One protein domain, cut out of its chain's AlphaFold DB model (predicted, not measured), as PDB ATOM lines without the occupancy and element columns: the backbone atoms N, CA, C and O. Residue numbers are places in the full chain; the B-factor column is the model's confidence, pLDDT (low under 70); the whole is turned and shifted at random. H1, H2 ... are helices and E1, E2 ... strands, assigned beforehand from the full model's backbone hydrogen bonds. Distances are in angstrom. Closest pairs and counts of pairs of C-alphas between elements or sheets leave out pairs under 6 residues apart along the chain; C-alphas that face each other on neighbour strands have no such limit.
ATOM      1  N   SER A   9     -11.630  -1.994  16.222       93.56
ATOM      2  CA  SER A   9     -10.191  -2.199  16.044       93.56
ATOM      3  C   SER A   9      -9.476  -2.214  17.389       93.56
ATOM      4  O   SER A   9      -9.782  -1.402  18.263       93.56
ATOM      5  N   LEU A  10      -8.531  -3.137  17.543       90.81
ATOM      6  CA  LEU A  10      -7.678  -3.266  18.717       90.81
ATOM      7  C   LEU A  10      -6.237  -3.478  18.258       90.81
ATOM      8  O   LEU A  10      -5.959  -4.435  17.543       90.81
ATOM      9  N   GLU A  11      -5.337  -2.570  18.641       91.94
ATOM     10  CA  GLU A  11      -3.903  -2.649  18.303       91.94
ATOM     11  C   GLU A  11      -3.633  -2.806  16.791       91.94
ATOM     12  O   GLU A  11      -2.701  -3.479  16.366       91.94
ATOM     13  N   GLY A  12      -4.473  -2.187  15.956       91.75
ATOM     14  CA  GLY A  12      -4.372  -2.269  14.496       91.75
ATOM     15  C   GLY A  12      -5.017  -3.514  13.879       91.75
ATOM     16  O   GLY A  12      -5.101  -3.601  12.656       91.75
ATOM     17  N   HIS A  13      -5.536  -4.442  14.684       87.56
ATOM     18  CA  HIS A  13      -6.308  -5.584  14.204       87.56
ATOM     19  C   HIS A  13      -7.798  -5.253  14.157       87.56
ATOM     20  O   HIS A  13      -8.357  -4.708  15.110       87.56
ATOM     21  N   GLU A  14      -8.450  -5.583  13.045       93.62
ATOM     22  CA  GLU A  14      -9.897  -5.438  12.903       93.62
ATOM     23  C   GLU A  14     -10.611  -6.655  13.504       93.62
ATOM     24  O   GLU A  14     -10.288  -7.808  13.211       93.62
ATOM     25  N   ILE A  15     -11.577  -6.392  14.378       93.50
ATOM     26  CA  ILE A  15     -12.376  -7.396  15.072       93.50
ATOM     27  C   ILE A  15     -13.783  -7.365  14.484       93.50
ATOM     28  O   ILE A  15     -14.385  -6.303  14.302       93.50
ATOM     29  N   LYS A  16     -14.343  -8.550  14.227       93.06
ATOM     30  CA  LYS A  16     -15.729  -8.683  13.778       93.06
ATOM     31  C   LYS A  16     -16.674  -8.101  14.828       93.06
ATOM     32  O   LYS A  16     -16.645  -8.511  15.986       93.06
ATOM     33  N   VAL A  17     -17.551  -7.194  14.400       92.56
ATOM     34  CA  VAL A  17     -18.617  -6.659  15.252       92.56
ATOM     35  C   VAL A  17     -19.572  -7.800  15.628       92.56
ATOM     36  O   VAL A  17     -20.143  -8.421  14.726       92.56
ATOM     37  N   PRO A  18     -19.755  -8.104  16.925       91.00
ATOM     38  CA  PRO A  18     -20.732  -9.091  17.358       91.00
ATOM     39  C   PRO A  18     -22.154  -8.675  16.981       91.00
ATOM     40  O   PRO A  18     -22.535  -7.508  17.118       91.00
ATOM     41  N   GLU A  19     -22.953  -9.644  16.548       88.38
ATOM     42  CA  GLU A  19     -24.383  -9.437  16.327       88.38
ATOM     43  C   GLU A  19     -25.060  -9.029  17.641       88.38
ATOM     44  O   GLU A  19     -24.726  -9.539  18.711       88.38
ATOM     45  N   GLY A  20     -25.987  -8.072  17.581       85.69
ATOM     46  CA  GLY A  20     -26.678  -7.583  18.773       85.69
ATOM     47  C   GLY A  20     -25.900  -6.548  19.594       85.69
ATOM     48  O   GLY A  20     -26.448  -6.025  20.562       85.69
ATOM     49  N   LEU A  21     -24.641  -6.224  19.256       86.94
ATOM     50  CA  LEU A  21     -23.860  -5.246  20.025       86.94
ATOM     51  C   LEU A  21     -24.475  -3.841  19.955       86.94
ATOM     52  O   LEU A  21     -24.527  -3.139  20.961       86.94
ATOM     53  N   SER A  22     -24.966  -3.432  18.784       87.19
ATOM     54  CA  SER A  22     -25.606  -2.120  18.620       87.19
ATOM     55  C   SER A  22     -26.889  -2.039  19.451       87.19
ATOM     56  O   SER A  22     -27.118  -1.072  20.171       87.19
ATOM     57  N   GLU A  23     -27.695  -3.094  19.414       84.75
ATOM     58  CA  GLU A  23     -28.932  -3.255  20.166       84.75
ATOM     59  C   GLU A  23     -28.662  -3.255  21.671       84.75
ATOM     60  O   GLU A  23     -29.314  -2.521  22.411       84.75
ATOM     61  N   LEU A  24     -27.661  -4.010  22.129       82.81
ATOM     62  CA  LEU A  24     -27.233  -4.045  23.526       82.81
ATOM     63  C   LEU A  24     -26.851  -2.652  24.027       82.81
ATOM     64  O   LEU A  24     -27.230  -2.256  25.125       82.81
ATOM     65  N   LEU A  25     -26.109  -1.901  23.223       82.25
ATOM     66  CA  LEU A  25     -25.629  -0.575  23.579       82.25
ATOM     67  C   LEU A  25     -26.738   0.479  23.585       82.25
ATOM     68  O   LEU A  25     -26.771   1.318  24.486       82.25
ATOM     69  N   ASN A  26     -27.649   0.406  22.614       81.25
ATOM     70  CA  ASN A  26     -28.829   1.260  22.546       81.25
ATOM     71  C   ASN A  26     -29.809   0.969  23.695       81.25
ATOM     72  O   ASN A  26     -30.359   1.903  24.270       81.25
ATOM     73  N   ASN A  27     -29.999  -0.304  24.057       80.94
ATOM     74  CA  ASN A  27     -30.940  -0.727  25.100       80.94
ATOM     75  C   ASN A  27     -30.364  -0.593  26.515       80.94
ATOM     76  O   ASN A  27     -31.084  -0.292  27.461       80.94
ATOM     77  N   GLY A  28     -29.066  -0.843  26.677       69.50
ATOM     78  CA  GLY A  28     -28.401  -0.912  27.975       69.50
ATOM     79  C   GLY A  28     -27.934   0.431  28.530       69.50
ATOM     80  O   GLY A  28     -27.234   0.433  29.538       69.50
ATOM     81  N   ASN A  29     -28.234   1.559  27.866       64.38
ATOM     82  CA  ASN A  29     -27.557   2.842  28.111       64.38
ATOM     83  C   ASN A  29     -26.021   2.671  28.173       64.38
ATOM     84  O   ASN A  29     -25.335   3.357  28.929       64.38
ATOM     85  N   GLY A  30     -25.471   1.733  27.390       60.28
ATOM     86  CA  GLY A  30     -24.064   1.316  27.463       60.28
ATOM     87  C   GLY A  30     -23.082   2.386  26.980       60.28
ATOM     88  O   GLY A  30     -21.896   2.315  27.284       60.28
ATOM     89  N   TRP A  31     -23.600   3.395  26.271       61.06
ATOM     90  CA  TRP A  31     -22.903   4.626  25.883       61.06
ATOM     91  C   TRP A  31     -23.390   5.853  26.655       61.06
ATOM     92  O   TRP A  31     -23.280   6.984  26.185       61.06
ATOM     93  N   GLY A  32     -23.937   5.651  27.852       53.34
ATOM     94  CA  GLY A  32     -24.014   6.725  28.820       53.34
ATOM     95  C   GLY A  32     -22.594   7.110  29.211       53.34
ATOM     96  O   GLY A  32     -21.855   6.303  29.779       53.34
ATOM     97  N   ILE A  33     -22.220   8.357  28.934       56.34
ATOM     98  CA  ILE A  33     -21.204   9.073  29.710       56.34
ATOM     99  C   ILE A  33     -21.437   8.704  31.185       56.34
ATOM    100  O   ILE A  33     -22.587   8.552  31.605       56.34
ATOM    101  N   ARG A  34     -20.374   8.492  31.974       52.25
ATOM    102  CA  ARG A  34     -20.495   8.409  33.440       52.25
ATOM    103  C   ARG A  34     -21.073   9.742  33.953       52.25
ATOM    104  O   ARG A  34     -20.336  10.574  34.452       52.25
ATOM    105  N   ASP A  35     -22.381   9.934  33.827       46.94
ATOM    106  CA  ASP A  35     -23.113  11.143  34.228       46.94
ATOM    107  C   ASP A  35     -23.536  11.089  35.694       46.94
ATOM    108  O   ASP A  35     -24.103  12.030  36.241       46.94
ATOM    109  N   LYS A  36     -23.236   9.982  36.371       51.66
ATOM    110  CA  LYS A  36     -23.217   9.960  37.823       51.66
ATOM    111  C   LYS A  36     -21.775   9.963  38.268       51.66
ATOM    112  O   LYS A  36     -21.073   8.965  38.089       51.66
ATOM    113  N   GLU A  37     -21.371  11.063  38.900       55.00
ATOM    114  CA  GLU A  37     -20.298  11.013  39.882       55.00
ATOM    115  C   GLU A  37     -20.531   9.765  40.739       55.00
ATOM    116  O   GLU A  37     -21.599   9.580  41.337       55.00
ATOM    117  N   LEU A  38     -19.568   8.840  40.708       57.62
ATOM    118  CA  LEU A  38     -19.574   7.703  41.618       57.62
ATOM    119  C   LEU A  38     -19.730   8.287  43.013       57.62
ATOM    120  O   LEU A  38     -18.964   9.179  43.361       57.62
ATOM    121  N   ASN A  39     -20.719   7.819  43.777       59.69
ATOM    122  CA  ASN A  39     -20.976   8.331  45.115       59.69
ATOM    123  C   ASN A  39     -19.677   8.266  45.940       59.69
ATOM    124  O   ASN A  39     -19.285   7.202  46.422       59.69
ATOM    125  N   THR A  40     -18.998   9.408  46.064       66.25
ATOM    126  CA  THR A  40     -17.677   9.535  46.690       66.25
ATOM    127  C   THR A  40     -17.754   9.344  48.196       66.25
ATOM    128  O   THR A  40     -16.729   9.127  48.841       66.25
ATOM    129  N   GLN A  41     -18.968   9.333  48.755       78.75
ATOM    130  CA  GLN A  41     -19.200   9.014  50.153       78.75
ATOM    131  C   GLN A  41     -18.854   7.568  50.476       78.75
ATOM    132  O   GLN A  41     -18.854   7.248  51.655       78.75
ATOM    133  N   TYR A  42     -18.586   6.688  49.501       78.44
ATOM    134  CA  TYR A  42     -18.210   5.305  49.777       78.44
ATOM    135  C   TYR A  42     -16.977   4.858  48.983       78.44
ATOM    136  O   TYR A  42     -16.848   5.110  47.786       78.44
ATOM    137  N   THR A  43     -16.059   4.147  49.636       83.06
ATOM    138  CA  THR A  43     -15.074   3.297  48.958       83.06
ATOM    139  C   THR A  43     -15.687   1.924  48.707       83.06
ATOM    140  O   THR A  43     -16.489   1.427  49.502       83.06
ATOM    141  N   ARG A  44     -15.331   1.315  47.573       84.88
ATOM    142  CA  ARG A  44     -15.826   0.001  47.155       84.88
ATOM    143  C   ARG A  44     -14.673  -0.991  47.112       84.88
ATOM    144  O   ARG A  44     -13.672  -0.731  46.457       84.88
ATOM    145  N   GLU A  45     -14.859  -2.144  47.740       87.94
ATOM    146  CA  GLU A  45     -13.920  -3.266  47.710       87.94
ATOM    147  C   GLU A  45     -14.688  -4.549  47.366       87.94
ATOM    148  O   GLU A  45     -15.729  -4.828  47.961       87.94
ATOM    149  N   VAL A  46     -14.215  -5.322  46.386       89.44
ATOM    150  CA  VAL A  46     -14.797  -6.631  46.049       89.44
ATOM    151  C   VAL A  46     -13.918  -7.705  46.668       89.44
ATOM    152  O   VAL A  46     -12.734  -7.783  46.358       89.44
ATOM    153  N   ILE A  47     -14.499  -8.535  47.532       93.62
ATOM    154  CA  ILE A  47     -13.787  -9.614  48.216       93.62
ATOM    155  C   ILE A  47     -14.454 -10.961  47.949       93.62
ATOM    156  O   ILE A  47     -15.659 -11.035  47.708       93.62
ATOM    157  N   LYS A  48     -13.680 -12.045  48.036       91.38
ATOM    158  CA  LYS A  48     -14.210 -13.412  48.005       91.38
ATOM    159  C   LYS A  48     -14.416 -13.904  49.439       91.38
ATOM    160  O   LYS A  48     -13.450 -14.027  50.185       91.38
ATOM    161  N   GLN A  49     -15.659 -14.187  49.828       90.44
ATOM    162  CA  GLN A  49     -16.019 -14.661  51.169       90.44
ATOM    163  C   GLN A  49     -16.919 -15.893  51.055       90.44
ATOM    164  O   GLN A  49     -17.975 -15.842  50.429       90.44
ATOM    165  N   GLY A  50     -16.481 -17.022  51.625       87.06
ATOM    166  CA  GLY A  50     -17.238 -18.279  51.558       87.06
ATOM    167  C   GLY A  50     -17.520 -18.749  50.126       87.06
ATOM    168  O   GLY A  50     -18.603 -19.240  49.844       87.06
ATOM    169  N   GLY A  51     -16.583 -18.520  49.198       91.94
ATOM    170  CA  GLY A  51     -16.737 -18.868  47.779       91.94
ATOM    171  C   GLY A  51     -17.497 -17.841  46.932       91.94
ATOM    172  O   GLY A  51     -17.331 -17.847  45.715       91.94
ATOM    173  N   ASN A  52     -18.227 -16.911  47.551       82.25
ATOM    174  CA  ASN A  52     -19.016 -15.891  46.861       82.25
ATOM    175  C   ASN A  52     -18.246 -14.574  46.715       82.25
ATOM    176  O   ASN A  52     -17.440 -14.214  47.577       82.25
ATOM    177  N   LEU A  53     -18.519 -13.831  45.640       87.62
ATOM    178  CA  LEU A  53     -18.048 -12.455  45.489       87.62
ATOM    179  C   LEU A  53     -18.990 -11.513  46.240       87.62
ATOM    180  O   LEU A  53     -20.184 -11.454  45.957       87.62
ATOM    181  N   VAL A  54     -18.438 -10.759  47.184       90.06
ATOM    182  CA  VAL A  54     -19.164  -9.793  48.006       90.06
ATOM    183  C   VAL A  54     -18.603  -8.404  47.734       90.06
ATOM    184  O   VAL A  54     -17.391  -8.199  47.744       90.06
ATOM    185  N   THR A  55     -19.484  -7.430  47.501       89.44
ATOM    186  CA  THR A  55     -19.095  -6.017  47.418       89.44
ATOM    187  C   THR A  55     -19.243  -5.373  48.795       89.44
ATOM    188  O   THR A  55     -20.351  -5.277  49.315       89.44
ATOM    189  N   LYS A  56     -18.136  -4.904  49.374       88.81
ATOM    190  CA  LYS A  56     -18.116  -4.074  50.581       88.81
ATOM    191  C   LYS A  56     -18.119  -2.598  50.196       88.81
ATOM    192  O   LYS A  56     -17.340  -2.171  49.345       88.81
ATOM    193  N   LEU A  57     -18.984  -1.828  50.853       87.94
ATOM    194  CA  LEU A  57     -19.042  -0.372  50.760       87.94
ATOM    195  C   LEU A  57     -18.629   0.202  52.120       87.94
ATOM    196  O   LEU A  57     -19.272  -0.105  53.121       87.94
ATOM    197  N   ARG A  58     -17.567   1.013  52.178       85.75
ATOM    198  CA  ARG A  58     -17.180   1.742  53.401       85.75
ATOM    199  C   ARG A  58     -17.446   3.220  53.210       85.75
ATOM    200  O   ARG A  58     -16.998   3.779  52.218       85.75
ATOM    201  N   ARG A  59     -18.151   3.853  54.145       86.31
ATOM    202  CA  ARG A  59     -18.414   5.292  54.075       86.31
ATOM    203  C   ARG A  59     -17.105   6.069  54.273       86.31
ATOM    204  O   ARG A  59     -16.412   5.808  55.248       86.31
ATOM    205  N   ARG A  60     -16.769   7.001  53.378       74.56
ATOM    206  CA  ARG A  60     -15.714   7.999  53.588       74.56
ATOM    207  C   ARG A  60     -16.237   9.050  54.557       74.56
ATOM    208  O   ARG A  60     -17.270   9.670  54.293       74.56
TER     209      ARG A  60
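AT A GLANCE: This is residues 9 to 60 of the 64 residues of an uncharacterized protein of Oceanobacillus arenosus (UniProt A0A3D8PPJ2). What is the shape? A long two-stranded hairpin, E2 and E3, lies at one end, and a long link with no named element leads from it to a short helix, H1, and a small strand, E1. What else? The printed part has 52 residues, with E1, H1, E2, E3 in order, class mixed, its sheet antiparallel. It is extended: radius of gyration of the C-alphas 17.3 A, spans 41 by 31 by 25 A.

IN THESE COORDINATES: Where is the hairpin? E2, residues 42 to 49, spans 20.1 A from C-alpha 42 at (-18.210, 5.305, 49.777). E3, residues 52 to 59, spans 22.4 A. And the rest? H1 is residues 21 to 27, 9.8 A; E1 is residues 13 to 15, 6.4 A, from C-alpha 13 at (-6.308, -5.584, 14.204).

HOW THE PARTS SIT: How do E2 and E3 pair? They are antiparallel at 156 degrees; N 43 and O 58 are within hydrogen-bond range, 2.8 A. What of the others? E1 is apart from H1, E2 and E3, and pairs with no named strand. In H1 every O i to N i+4 pair is within range.

THE WHOLE: How large? The C-alphas farthest apart, of Glu 14 and Arg 59, are 43.4 A apart. What is uncertain? Residues 28 to 40, in the long link from H1 to E2, have pLDDT under 70; the printed part has no cut.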